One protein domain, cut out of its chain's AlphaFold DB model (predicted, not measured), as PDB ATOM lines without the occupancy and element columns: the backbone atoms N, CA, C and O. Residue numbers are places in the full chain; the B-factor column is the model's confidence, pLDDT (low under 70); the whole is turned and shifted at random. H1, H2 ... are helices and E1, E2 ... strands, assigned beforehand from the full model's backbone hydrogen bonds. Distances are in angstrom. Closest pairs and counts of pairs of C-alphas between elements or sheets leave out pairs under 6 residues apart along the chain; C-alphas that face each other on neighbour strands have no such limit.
ATOM      1  N   ILE A 210      22.387 -19.629  -7.936       81.06
ATOM      2  CA  ILE A 210      22.337 -18.203  -7.631       81.06
ATOM      3  C   ILE A 210      20.934 -17.892  -7.124       81.06
ATOM      4  O   ILE A 210      19.966 -18.018  -7.864       81.06
ATOM      5  N   THR A 211      20.822 -17.508  -5.854       82.44
ATOM      6  CA  THR A 211      19.569 -17.079  -5.213       82.44
ATOM      7  C   THR A 211      19.504 -15.555  -5.095       82.44
ATOM      8  O   THR A 211      20.539 -14.882  -5.140       82.44
ATOM      9  N   HIS A 212      18.307 -14.997  -4.868       81.31
ATOM     10  CA  HIS A 212      18.134 -13.555  -4.615       81.31
ATOM     11  C   HIS A 212      19.040 -13.047  -3.485       81.31
ATOM     12  O   HIS A 212      19.628 -11.971  -3.592       81.31
ATOM     13  N   ASP A 213      19.209 -13.837  -2.423       80.88
ATOM     14  CA  ASP A 213      20.053 -13.463  -1.288       80.88
ATOM     15  C   ASP A 213      21.536 -13.425  -1.658       80.88
ATOM     16  O   ASP A 213      22.257 -12.517  -1.239       80.88
ATOM     17  N   LEU A 214      22.003 -14.390  -2.459       80.62
ATOM     18  CA  LEU A 214      23.376 -14.389  -2.955       80.62
ATOM     19  C   LEU A 214      23.610 -13.174  -3.857       80.62
ATOM     20  O   LEU A 214      24.574 -12.440  -3.647       80.62
ATOM     21  N   PHE A 215      22.693 -12.904  -4.785       82.62
ATOM     22  CA  PHE A 215      22.783 -11.756  -5.682       82.62
ATOM     23  C   PHE A 215      22.767 -10.414  -4.937       82.62
ATOM     24  O   PHE A 215      23.598  -9.550  -5.208       82.62
ATOM     25  N   LYS A 216      21.891 -10.239  -3.941       83.75
ATOM     26  CA  LYS A 216      21.822  -9.016  -3.126       83.75
ATOM     27  C   LYS A 216      23.103  -8.776  -2.321       83.75
ATOM     28  O   LYS A 216      23.561  -7.635  -2.196       83.75
ATOM     29  N   ARG A 217      23.725  -9.848  -1.811       82.50
ATOM     30  CA  ARG A 217      25.034  -9.772  -1.139       82.50
ATOM     31  C   ARG A 217      26.148  -9.377  -2.105       82.50
ATOM     32  O   ARG A 217      26.987  -8.558  -1.742       82.50
ATOM     33  N   MET A 218      26.144  -9.923  -3.320       83.38
ATOM     34  CA  MET A 218      27.129  -9.582  -4.351       83.38
ATOM     35  C   MET A 218      26.949  -8.150  -4.856       83.38
ATOM     36  O   MET A 218      27.922  -7.410  -4.923       83.38
ATOM     37  N   SER A 219      25.710  -7.717  -5.092       84.38
ATOM     38  CA  SER A 219      25.367  -6.358  -5.540       84.38
ATOM     39  C   SER A 219      25.767  -5.273  -4.539       84.38
ATOM     40  O   SER A 219      26.031  -4.135  -4.919       84.38
ATOM     41  N   SER A 220      25.871  -5.625  -3.256       85.75
ATOM     42  CA  SER A 220      26.404  -4.733  -2.219       85.75
ATOM     43  C   SER A 220      27.926  -4.527  -2.311       85.75
ATOM     44  O   SER A 220      28.452  -3.622  -1.666       85.75
ATOM     45  N   LYS A 221      28.659  -5.352  -3.074       86.81
ATOM     46  CA  LYS A 221      30.127  -5.303  -3.157       86.81
ATOM     47  C   LYS A 221      30.587  -4.427  -4.326       86.81
ATOM     48  O   LYS A 221      30.183  -4.668  -5.462       86.81
ATOM     49  N   PRO A 222      31.508  -3.472  -4.096       86.75
ATOM     50  CA  PRO A 222      32.007  -2.597  -5.158       86.75
ATOM     51  C   PRO A 222      32.780  -3.367  -6.238       86.75
ATOM     52  O   PRO A 222      32.743  -2.994  -7.401       86.75
ATOM     53  N   GLN A 223      33.431  -4.478  -5.874       87.06
ATOM     54  CA  GLN A 223      34.148  -5.340  -6.821       87.06
ATOM     55  C   GLN A 223      33.209  -5.987  -7.849       87.06
ATOM     56  O   GLN A 223      33.552  -6.062  -9.023       87.06
ATOM     57  N   PHE A 224      32.012  -6.408  -7.427       87.12
ATOM     58  CA  PHE A 224      31.000  -6.973  -8.321       87.12
ATOM     59  C   PHE A 224      30.502  -5.931  -9.325       87.12
ATOM     60  O   PHE A 224      30.474  -6.195 -10.522       87.12
ATOM     61  N   LYS A 225      30.207  -4.719  -8.845       86.50
ATOM     62  CA  LYS A 225      29.812  -3.581  -9.686       86.50
ATOM     63  C   LYS A 225      30.887  -3.204 -10.706       86.50
ATOM     64  O   LYS A 225      30.575  -2.996 -11.874       86.50
ATOM     65  N   GLU A 226      32.158  -3.184 -10.301       87.19
ATOM     66  CA  GLU A 226      33.259  -2.880 -11.223       87.19
ATOM     67  C   GLU A 226      33.431  -3.974 -12.289       87.19
ATOM     68  O   GLU A 226      33.613  -3.657 -13.462       87.19
ATOM     69  N   MET A 227      33.295  -5.255 -11.923       85.94
ATOM     70  CA  MET A 227      33.309  -6.355 -12.898       85.94
ATOM     71  C   MET A 227      32.148  -6.261 -13.898       85.94
ATOM     72  O   MET A 227      32.351  -6.485 -15.089       85.94
ATOM     73  N   LEU A 228      30.949  -5.882 -13.445       84.81
ATOM     74  CA  LEU A 228      29.793  -5.655 -14.320       84.81
ATOM     75  C   LEU A 228      30.001  -4.461 -15.258       84.81
ATOM     76  O   LEU A 228      29.702  -4.555 -16.447       84.81
ATOM     77  N   ARG A 229      30.607  -3.377 -14.761       84.50
ATOM     78  CA  ARG A 229      30.985  -2.225 -15.588       84.50
ATOM     79  C   ARG A 229      32.024  -2.602 -16.642       84.50
ATOM     80  O   ARG A 229      31.938  -2.153 -17.779       84.50
ATOM     81  N   HIS A 230      32.985  -3.457 -16.295       84.12
ATOM     82  CA  HIS A 230      33.960  -3.993 -17.244       84.12
ATOM     83  C   HIS A 230      33.343  -4.910 -18.307       84.12
ATOM     84  O   HIS A 230      33.892  -4.994 -19.407       84.12
ATOM     85  N   LEU A 231      32.226  -5.568 -17.986       84.25
ATOM     86  CA  LEU A 231      31.426  -6.370 -18.912       84.25
ATOM     87  C   LEU A 231      30.475  -5.527 -19.779       84.25
ATOM     88  O   LEU A 231      29.823  -6.098 -20.652       84.25
ATOM     89  N   ASP A 232      30.439  -4.204 -19.584       82.25
ATOM     90  CA  ASP A 232      29.543  -3.266 -20.272       82.25
ATOM     91  C   ASP A 232      28.057  -3.603 -20.051       82.25
ATOM     92  O   ASP A 232      27.263  -3.695 -20.987       82.25
ATOM     93  N   VAL A 233      27.701  -3.862 -18.787       83.19
ATOM     94  CA  VAL A 233      26.327  -4.131 -18.347       83.19
ATOM     95  C   VAL A 233      25.910  -3.062 -17.337       83.19
ATOM     96  O   VAL A 233      26.591  -2.860 -16.327       83.19
ATOM     97  N   ALA A 234      24.797  -2.373 -17.599       80.31
ATOM     98  CA  ALA A 234      24.260  -1.369 -16.686       80.31
ATOM     99  C   ALA A 234      23.709  -2.027 -15.412       80.31
ATOM    100  O   ALA A 234      23.063  -3.070 -15.472       80.31
ATOM    101  N   GLU A 235      23.939  -1.408 -14.249       77.19
ATOM    102  CA  GLU A 235      23.465  -1.953 -12.965       77.19
ATOM    103  C   GLU A 235      21.933  -2.098 -12.920       77.19
ATOM    104  O   GLU A 235      21.430  -3.061 -12.337       77.19
ATOM    105  N   ASP A 236      21.213  -1.180 -13.571       77.38
ATOM    106  CA  ASP A 236      19.747  -1.152 -13.608       77.38
ATOM    107  C   ASP A 236      19.163  -2.337 -14.406       77.38
ATOM    108  O   ASP A 236      18.183  -2.948 -13.976       77.38
ATOM    109  N   ASP A 237      19.815  -2.733 -15.507       74.81
ATOM    110  CA  ASP A 237      19.358  -3.821 -16.391       74.81
ATOM    111  C   ASP A 237      19.499  -5.206 -15.732       74.81
ATOM    112  O   ASP A 237      18.765  -6.153 -16.031       74.81
ATOM    113  N   ILE A 238      20.442  -5.345 -14.795       77.00
ATOM    114  CA  ILE A 238      20.720  -6.623 -14.128       77.00
ATOM    115  C   ILE A 238      19.608  -6.967 -13.146       77.00
ATOM    116  O   ILE A 238      19.254  -8.138 -13.034       77.00
ATOM    117  N   ALA A 239      19.047  -5.976 -12.448       78.00
ATOM    118  CA  ALA A 239      17.966  -6.215 -11.497       78.00
ATOM    119  C   ALA A 239      16.748  -6.842 -12.195       78.00
ATOM    120  O   ALA A 239      16.268  -7.885 -11.754       78.00
ATOM    121  N   GLY A 240      16.331  -6.284 -13.339       73.88
ATOM    122  CA  GLY A 240      15.216  -6.812 -14.135       73.88
ATOM    123  C   GLY A 240      15.481  -8.218 -14.680       73.88
ATOM    124  O   GLY A 240      14.625  -9.101 -14.590       73.88
ATOM    125  N   VAL A 241      16.695  -8.486 -15.172       73.12
ATOM    126  CA  VAL A 241      17.056  -9.826 -15.665       73.12
ATOM    127  C   VAL A 241      17.161 -10.845 -14.542       73.12
ATOM    128  O   VAL A 241      16.729 -11.980 -14.718       73.12
ATOM    129  N   VAL A 242      17.686 -10.468 -13.380       75.81
ATOM    130  CA  VAL A 242      17.752 -11.353 -12.215       75.81
ATOM    131  C   VAL A 242      16.356 -11.682 -11.707       75.81
ATOM    132  O   VAL A 242      16.075 -12.858 -11.490       75.81
ATOM    133  N   ASP A 243      15.467 -10.697 -11.603       77.06
ATOM    134  CA  ASP A 243      14.070 -10.913 -11.220       77.06
ATOM    135  C   ASP A 243      13.343 -11.807 -12.240       77.06
ATOM    136  O   ASP A 243      12.607 -12.720 -11.862       77.06
ATOM    137  N   THR A 244      13.610 -11.626 -13.536       75.44
ATOM    138  CA  THR A 244      13.019 -12.452 -14.604       75.44
ATOM    139  C   THR A 244      13.569 -13.882 -14.608       75.44
ATOM    140  O   THR A 244      12.818 -14.840 -14.804       75.44
ATOM    141  N   LEU A 245      14.874 -14.060 -14.381       73.38
ATOM    142  CA  LEU A 245      15.513 -15.376 -14.319       73.38
ATOM    143  C   LEU A 245      15.102 -16.138 -13.044       73.38
ATOM    144  O   LEU A 245      14.813 -17.336 -13.123       73.38
ATOM    145  N   LEU A 246      15.044 -15.459 -11.892       69.56
ATOM    146  CA  LEU A 246      14.689 -16.035 -10.586       69.56
ATOM    147  C   LEU A 246      13.182 -16.178 -10.356       69.56
ATOM    148  O   LEU A 246      12.785 -16.982  -9.516       69.56
ATOM    149  N   GLY A 247      12.344 -15.468 -11.120       64.75
ATOM    150  CA  GLY A 247      10.884 -15.608 -11.107       64.75
ATOM    151  C   GLY A 247      10.377 -16.982 -11.571       64.75
ATOM    152  O   GLY A 247       9.187 -17.281 -11.452       64.75
ATOM    153  N   ASN A 248      11.266 -17.848 -12.068       58.06
ATOM    154  CA  ASN A 248      10.972 -19.263 -12.253       58.06
ATOM    155  C   ASN A 248      10.844 -19.970 -10.889       58.06
ATOM    156  O   ASN A 248      11.570 -19.695  -9.940       58.06
ATOM    157  N   THR A 249       9.926 -20.933 -10.799       50.09
ATOM    158  CA  THR A 249       9.420 -21.568  -9.562       50.09
ATOM    159  C   THR A 249      10.453 -22.215  -8.615       50.09
ATOM    160  O   THR A 249      10.060 -22.717  -7.566       50.09
ATOM    161  N   SER A 250      11.749 -22.240  -8.947       57.78
ATOM    162  CA  SER A 250      12.824 -22.768  -8.093       57.78
ATOM    163  C   SER A 250      13.480 -21.726  -7.178       57.78
ATOM    164  O   SER A 250      14.210 -22.126  -6.274       57.78
ATOM    165  N   GLY A 251      13.275 -20.417  -7.401       69.50
ATOM    166  CA  GLY A 251      13.917 -19.348  -6.612       69.50
ATOM    167  C   GLY A 251      15.454 -19.316  -6.700       69.50
ATOM    168  O   GLY A 251      16.111 -18.626  -5.916       69.50
ATOM    169  N   ALA A 252      16.028 -20.078  -7.636       75.00
ATOM    170  CA  ALA A 252      17.458 -20.201  -7.877       75.00
ATOM    171  C   ALA A 252      17.729 -20.426  -9.369       75.00
ATOM    172  O   ALA A 252      17.034 -21.216 -10.015       75.00
ATOM    173  N   VAL A 253      18.756 -19.757  -9.890       80.25
ATOM    174  CA  VAL A 253      19.199 -19.823 -11.291       80.25
ATOM    175  C   VAL A 253      20.584 -20.446 -11.345       80.25
ATOM    176  O   VAL A 253      21.425 -20.161 -10.495       80.25
ATOM    177  N   ASN A 254      20.832 -21.304 -12.329       81.25
ATOM    178  CA  ASN A 254      22.142 -21.916 -12.479       81.25
ATOM    179  C   ASN A 254      23.195 -20.875 -12.908       81.25
ATOM    180  O   ASN A 254      22.884 -19.970 -13.685       81.25
ATOM    181  N   GLY A 255      24.448 -21.025 -12.470       78.00
ATOM    182  CA  GLY A 255      25.552 -20.134 -12.844       78.00
ATOM    183  C   GLY A 255      25.694 -19.967 -14.361       78.00
ATOM    184  O   GLY A 255      25.888 -18.853 -14.849       78.00
ATOM    185  N   HIS A 256      25.485 -21.050 -15.117       78.75
ATOM    186  CA  HIS A 256      25.440 -21.017 -16.581       78.75
ATOM    187  C   HIS A 256      24.339 -20.096 -17.139       78.75
ATOM    188  O   HIS A 256      24.598 -19.293 -18.036       78.75
ATOM    189  N   ASP A 257      23.115 -20.185 -16.615       78.44
ATOM    190  CA  ASP A 257      21.970 -19.410 -17.112       78.44
ATOM    191  C   ASP A 257      22.085 -17.932 -16.735       78.44
ATOM    192  O   ASP A 257      21.716 -17.055 -17.516       78.44
ATOM    193  N   PHE A 258      22.673 -17.649 -15.571       81.50
ATOM    194  CA  PHE A 258      23.005 -16.294 -15.152       81.50
ATOM    195  C   PHE A 258      24.083 -15.665 -16.041       81.50
ATOM    196  O   PHE A 258      23.898 -14.550 -16.528       81.50
ATOM    197  N   LEU A 259      25.173 -16.386 -16.328       79.19
ATOM    198  CA  LEU A 259      26.190 -15.923 -17.275       79.19
ATOM    199  C   LEU A 259      25.620 -15.712 -18.677       79.19
ATOM    200  O   LEU A 259      25.975 -14.740 -19.340       79.19
ATOM    201  N   LEU A 260      24.733 -16.599 -19.132       78.44
ATOM    202  CA  LEU A 260      24.065 -16.457 -20.421       78.44
ATOM    203  C   LEU A 260      23.147 -15.226 -20.442       78.44
ATOM    204  O   LEU A 260      23.082 -14.537 -21.460       78.44
ATOM    205  N   GLY A 261      22.473 -14.923 -19.329       78.88
ATOM    206  CA  GLY A 261      21.707 -13.689 -19.142       78.88
ATOM    207  C   GLY A 261      22.587 -12.441 -19.233       78.88
ATOM    208  O   GLY A 261      22.302 -11.551 -20.031       78.88
ATOM    209  N   LEU A 262      23.711 -12.418 -18.509       81.25
ATOM    210  CA  LEU A 262      24.685 -11.320 -18.564       81.25
ATOM    211  C   LEU A 262      25.319 -11.160 -19.953       81.25
ATOM    212  O   LEU A 262      25.479 -10.042 -20.432       81.25
ATOM    213  N   TYR A 263      25.638 -12.266 -20.631       78.38
ATOM    214  CA  TYR A 263      26.160 -12.246 -22.002       78.38
ATOM    215  C   TYR A 263      25.191 -11.564 -22.965       78.38
ATOM    216  O   TYR A 263      25.607 -10.830 -23.858       78.38
ATOM    217  N   ARG A 264      23.892 -11.819 -22.794       74.94
ATOM    218  CA  ARG A 264      22.841 -11.254 -23.637       74.94
ATOM    219  C   ARG A 264      22.592  -9.773 -23.345       74.94
ATOM    220  O   ARG A 264      22.318  -9.033 -24.281       74.94
ATOM    221  N   LEU A 265      22.732  -9.351 -22.089       77.25
ATOM    222  CA  LEU A 265      22.604  -7.951 -21.673       77.25
ATOM    223  C   LEU A 265      23.725  -7.034 -22.192       77.25
ATOM    224  O   LEU A 265      23.548  -5.823 -22.213       77.25
ATOM    225  N   ARG A 266      24.868  -7.587 -22.612       73.06
ATOM    226  CA  ARG A 266      26.028  -6.807 -23.062       73.06
ATOM    227  C   ARG A 266      25.741  -5.988 -24.334       73.06
ATOM    228  O   ARG A 266      25.388  -6.544 -25.382       73.06
ATOM    229  N   GLY A 267      26.033  -4.688 -24.277       68.44
ATOM    230  CA  GLY A 267      25.939  -3.732 -25.389       68.44
ATOM    231  C   GLY A 267      24.907  -2.627 -25.139       68.44
ATOM    232  O   GLY A 267      24.480  -2.424 -24.011       68.44
ATOM    233  N   ASP A 268      24.502  -1.902 -26.194       53.94
ATOM    234  CA  ASP A 268      23.530  -0.800 -26.070       53.94
ATOM    235  C   ASP A 268      22.282  -1.221 -25.280       53.94
ATOM    236  O   ASP A 268      21.714  -2.277 -25.560       53.94
ATOM    237  N   SER A 269      21.800  -0.352 -24.384       52.81
ATOM    238  CA  SER A 269      20.644  -0.584 -23.492       52.81
ATOM    239  C   SER A 269      19.387  -1.121 -24.197       52.81
ATOM    240  O   SER A 269      18.609  -1.877 -23.624       52.81
ATOM    241  N   ARG A 270      19.221  -0.837 -25.497       53.81
ATOM    242  CA  ARG A 270      18.151  -1.403 -26.342       53.81
ATOM    243  C   ARG A 270      18.213  -2.928 -26.495       53.81
ATOM    244  O   ARG A 270      17.196  -3.559 -26.757       53.81
ATOM    245  N   ARG A 271      19.401  -3.532 -26.393       62.06
ATOM    246  CA  ARG A 271      19.581  -4.991 -26.403       62.06
ATOM    247  C   ARG A 271      19.149  -5.604 -25.073       62.06
ATOM    248  O   ARG A 271      18.623  -6.713 -25.099       62.06
ATOM    249  N   GLY A 272      19.285  -4.869 -23.966       58.47
ATOM    250  CA  GLY A 272      18.802  -5.275 -22.647       58.47
ATOM    251  C   GLY A 272      17.291  -5.509 -22.629       58.47
ATOM    252  O   GLY A 272      16.848  -6.603 -22.286       58.47
ATOM    253  N   GLU A 273      16.515  -4.552 -23.146       57.97
ATOM    254  CA  GLU A 273      15.047  -4.651 -23.243       57.97
ATOM    255  C   GLU A 273      14.581  -5.844 -24.103       57.97
ATOM    256  O   GLU A 273      13.628  -6.544 -23.763       57.97
ATOM    257  N   ILE A 274      15.261  -6.116 -25.225       68.31
ATOM    258  CA  ILE A 274      14.931  -7.254 -26.105       68.31
ATOM    259  C   ILE A 274      15.192  -8.586 -25.392       68.31
ATOM    260  O   ILE A 274      14.453  -9.555 -25.576       68.31
ATOM    261  N   VAL A 275      16.253  -8.647 -24.590       67.69
ATOM    262  CA  VAL A 275      16.629  -9.843 -23.834       67.69
ATOM    263  C   VAL A 275      15.677 -10.070 -22.673       67.69
ATOM    264  O   VAL A 275      15.246 -11.204 -22.471       67.69
ATOM    265  N   GLU A 276      15.303  -9.011 -21.959       66.69
ATOM    266  CA  GLU A 276      14.263  -9.056 -20.935       66.69
ATOM    267  C   GLU A 276      12.945  -9.569 -21.533       66.69
ATOM    268  O   GLU A 276      12.361 -10.522 -21.018       66.69
ATOM    269  N   LEU A 277      12.542  -9.051 -22.698       74.50
ATOM    270  CA  LEU A 277      11.353  -9.521 -23.410       74.50
ATOM    271  C   LEU A 277      11.451 -11.003 -23.824       74.50
ATOM    272  O   LEU A 277      10.482 -11.740 -23.637       74.50
ATOM    273  N   ASP A 278      12.593 -11.477 -24.345       75.00
ATOM    274  CA  ASP A 278      12.800 -12.906 -24.670       75.00
ATOM    275  C   ASP A 278      12.668 -13.788 -23.419       75.00
ATOM    276  O   ASP A 278      12.026 -14.843 -23.459       75.00
ATOM    277  N   LEU A 279      13.234 -13.356 -22.290       75.44
ATOM    278  CA  LEU A 279      13.158 -14.091 -21.027       75.44
ATOM    279  C   LEU A 279      11.723 -14.134 -20.479       75.44
ATOM    280  O   LEU A 279      11.256 -15.209 -20.088       75.44
ATOM    281  N   VAL A 280      10.989 -13.018 -20.540       77.31
ATOM    282  CA  VAL A 280       9.566 -12.955 -20.166       77.31
ATOM    283  C   VAL A 280       8.732 -13.878 -21.056       77.31
ATOM    284  O   VAL A 280       7.925 -14.660 -20.550       77.31
ATOM    285  N   VAL A 281       8.956 -13.873 -22.374       83.12
ATOM    286  CA  VAL A 281       8.242 -14.757 -23.311       83.12
ATOM    287  C   VAL A 281       8.506 -16.230 -22.996       83.12
ATOM    288  O   VAL A 281       7.563 -17.022 -22.965       83.12
ATOM    289  N   ARG A 282       9.756 -16.616 -22.710       79.62
ATOM    290  CA  ARG A 282      10.097 -17.995 -22.316       79.62
ATOM    291  C   ARG A 282       9.434 -18.402 -21.002       79.62
ATOM    292  O   ARG A 282       8.929 -19.521 -20.905       79.62
ATOM    293  N   SER A 283       9.394 -17.505 -20.016       75.94
ATOM    294  CA  SER A 283       8.703 -17.747 -18.744       75.94
ATOM    295  C   SER A 283       7.199 -17.955 -18.961       75.94
ATOM    296  O   SER A 283       6.629 -18.950 -18.507       75.94
ATOM    297  N   VAL A 284       6.559 -17.102 -19.769       80.06
ATOM    298  CA  VAL A 284       5.147 -17.255 -20.151       80.06
ATOM    299  C   VAL A 284       4.911 -18.579 -20.879       80.06
ATOM    300  O   VAL A 284       3.984 -19.307 -20.531       80.06
ATOM    301  N   GLN A 285       5.760 -18.947 -21.844       85.38
ATOM    302  CA  GLN A 285       5.666 -20.235 -22.541       85.38
ATOM    303  C   GLN A 285       5.783 -21.424 -21.579       85.38
ATOM    304  O   GLN A 285       5.037 -22.401 -21.712       85.38
ATOM    305  N   HIS A 286       6.683 -21.346 -20.595       79.31
ATOM    306  CA  HIS A 286       6.833 -22.376 -19.573       79.31
ATOM    307  C   HIS A 286       5.571 -22.496 -18.707       79.31
ATOM    308  O   HIS A 286       5.035 -23.597 -18.552       79.31
ATOM    309  N   ASN A 287       5.048 -21.369 -18.223       84.50
ATOM    310  CA  ASN A 287       3.842 -21.314 -17.397       84.50
ATOM    311  C   ASN A 287       2.606 -21.819 -18.155       84.50
ATOM    312  O   ASN A 287       1.870 -22.664 -17.646       84.50
ATOM    313  N   VAL A 288       2.420 -21.409 -19.414       89.50
ATOM    314  CA  VAL A 288       1.349 -21.926 -20.285       89.50
ATOM    315  C   VAL A 288       1.486 -23.438 -20.471       89.50
ATOM    316  O   VAL A 288       0.502 -24.172 -20.374       89.50
ATOM    317  N   SER A 289       2.706 -23.938 -20.666       88.12
ATOM    318  CA  SER A 289       2.965 -25.376 -20.797       88.12
ATOM    319  C   SER A 289       2.660 -26.156 -19.512       88.12
ATOM    320  O   SER A 289       2.261 -27.324 -19.584       88.12
ATOM    321  N   GLN A 290       2.838 -25.546 -18.336       87.44
ATOM    322  CA  GLN A 290       2.420 -26.133 -17.061       87.44
ATOM    323  C   GLN A 290       0.894 -26.144 -16.917       87.44
ATOM    324  O   GLN A 290       0.328 -27.192 -16.609       87.44
ATOM    325  N   VAL A 291       0.213 -25.039 -17.236       88.44
ATOM    326  CA  VAL A 291      -1.259 -24.950 -17.207       88.44
ATOM    327  C   VAL A 291      -1.891 -25.974 -18.151       88.44
ATOM    328  O   VAL A 291      -2.813 -26.691 -17.765       88.44
ATOM    329  N   VAL A 292      -1.360 -26.123 -19.367       91.25
ATOM    330  CA  VAL A 292      -1.823 -27.139 -20.326       91.25
ATOM    331  C   VAL A 292      -1.626 -28.555 -19.778       91.25
ATOM    332  O   VAL A 292      -2.487 -29.413 -19.979       91.25
ATOM    333  N   ARG A 293      -0.519 -28.821 -19.070       88.56
ATOM    334  CA  ARG A 293      -0.302 -30.112 -18.399       88.56
ATOM    335  C   ARG A 293      -1.321 -30.349 -17.285       88.56
ATOM    336  O   ARG A 293      -1.919 -31.421 -17.260       88.56
ATOM    337  N   MET A 294      -1.583 -29.354 -16.438       87.06
ATOM    338  CA  MET A 294      -2.596 -29.453 -15.380       87.06
ATOM    339  C   MET A 294      -4.003 -29.671 -15.947       87.06
ATOM    340  O   MET A 294      -4.728 -30.534 -15.463       87.06
ATOM    341  N   LEU A 295      -4.380 -28.960 -17.016       86.88
ATOM    342  CA  LEU A 295      -5.671 -29.142 -17.690       86.88
ATOM    343  C   LEU A 295      -5.816 -30.536 -18.311       86.88
ATOM    344  O   LEU A 295      -6.894 -31.127 -18.249       86.88
ATOM    345  N   LYS A 296      -4.745 -31.085 -18.897       87.94
ATOM    346  CA  LYS A 296      -4.742 -32.467 -19.405       87.94
ATOM    347  C   LYS A 296      -4.919 -33.485 -18.279       87.94
ATOM    348  O   LYS A 296      -5.641 -34.461 -18.471       87.94
ATOM    349  N   GLU A 297      -4.308 -33.243 -17.123       88.50
ATOM    350  CA  GLU A 297      -4.429 -34.117 -15.955       88.50
ATOM    351  C   GLU A 297      -5.835 -34.051 -15.335       88.50
ATOM    352  O   GLU A 297      -6.462 -35.083 -15.110       88.50
ATOM    353  N   LEU A 298      -6.403 -32.851 -15.189       85.81
ATOM    354  CA  LEU A 298      -7.792 -32.645 -14.758       85.81
ATOM    355  C   LEU A 298      -8.802 -33.292 -15.715       85.81
ATOM    356  O   LEU A 298      -9.748 -33.945 -15.275       85.81
ATOM    357  N   ARG A 299      -8.580 -33.176 -17.033       81.19
ATOM    358  CA  ARG A 299      -9.399 -33.860 -18.046       81.19
ATOM    359  C   ARG A 299      -9.317 -35.383 -17.907       81.19
ATOM    360  O   ARG A 299     -10.317 -36.060 -18.123       81.19
ATOM    361  N   ARG A 300      -8.148 -35.925 -17.549       80.69
ATOM    362  CA  ARG A 300      -7.971 -37.359 -17.281       80.69
ATOM    363  C   ARG A 300      -8.702 -37.818 -16.021       80.69
ATOM    364  O   ARG A 300      -9.255 -38.912 -16.029       80.69
ATOM    365  N   GLN A 301      -8.721 -37.000 -14.971       82.38
ATOM    366  CA  GLN A 301      -9.363 -37.339 -13.696       82.38
ATOM    367  C   GLN A 301     -10.896 -37.210 -13.733       82.38
ATOM    368  O   GLN A 301     -11.590 -37.938 -13.022       82.38
ATOM    369  N   HIS A 302     -11.447 -36.344 -14.591       77.50
ATOM    370  CA  HIS A 302     -12.895 -36.135 -14.716       77.50
ATOM    371  C   HIS A 302     -13.398 -36.208 -16.174       77.50
ATOM    372  O   HIS A 302     -13.857 -35.201 -16.719       77.50
TER     373      HIS A 302
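Overview. This is residues 210 to 302 of the 325 residues of the protein "Hypothetical protein" of Brandtodinium nutricula (UniProt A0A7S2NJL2). A small head of short helices has one long helix, H5, running along it and out of it as an arm. In the head, H1, H2 and H3 make three sides of a U, H4 crosses H3 at a slant and makes a corner with H5, the end of H4 at Leu 265 meeting H5 near its start at Gly 272, and H5 packs on H3 through residues 269 to 283; residues 288 to 302, of which 288 to 301 belong to H5, stick out. The printed part has 93 residues with five named helices and one short strand, in the order H1, H2, H3, E1, H4, H5, and is mostly helix. The whole is loose, with a radius of gyration of the C-alphas of 16.2 A, and spans 57 by 28 by 19 A, the arm adding to the length.

Arrangement. H1, residues 212 to 219, is close to but not clearly touching H2, residues 222 to 230; their closest C-alphas, Met 218 and Phe 224, are 6.1 A apart, and the lines are about perpendicular at 81 degrees. H3, residues 235 to 246, is the hub, touching three helices. It touches H2 only at the corner by their link, and only just, with 3 pairs of C-alphas within 8 A, the closest being Lys 225 and Glu 235 at 7.3 A. H1 and H3 are close but not clearly touching, at a shallow tilt of 19 degrees, opposite ways. E1, residues 252 to 254, pairs with no named strand; residues 210 to 211 form a short antiparallel pairing with its residues 252 to 253. H4, residues 255 to 265, touches H3 at a steep tilt of 44 degrees, opposite ways, with C-alphas 241 and 261 closest at 7.0 A. H5, residues 269 to 301, touches H3 at a shallow tilt of 13 degrees, the same way, with C-alphas 241 and 276 closest at 6.0 A. With residues 271 to 275 alone, H5 touches H4 at a steep tilt of 48 degrees, opposite ways; the closest C-alphas, 265 and 272, are 4.8 A apart. The helix packing is mostly crossed, but only just: 1 of 3 tilted pairs is shallow. H1 and H2 are both apart from H4 and H5. Every O i to N i+4 pair is within hydrogen-bond range in H1, H2 and H4, against 6 of 8 in H3 and 28 of 29 in H5.

Along the chain. H1 begins at C-alpha 212, (18.134, -13.555, -4.615). H2 measures 12.3 A from first to last C-alpha, H3 16.8 A and H4 15.3 A. H5 measures 48.4 A, from C-alpha 269 at (20.644, -0.584, -23.492) to C-alpha 301 at (-9.363, -37.339, -13.696).

Size, cuts and confidence. The C-alphas farthest apart, Glu 226 and His 302, are 57.0 A apart. Without residues 288 to 302, which stand free, the body spans 36 by 28 by 19 A. The printed part has no cut, and the five links are tight. Mean pLDDT of the printed part is 77.9; residues 246 to 251 and 267 to 276 are under 70.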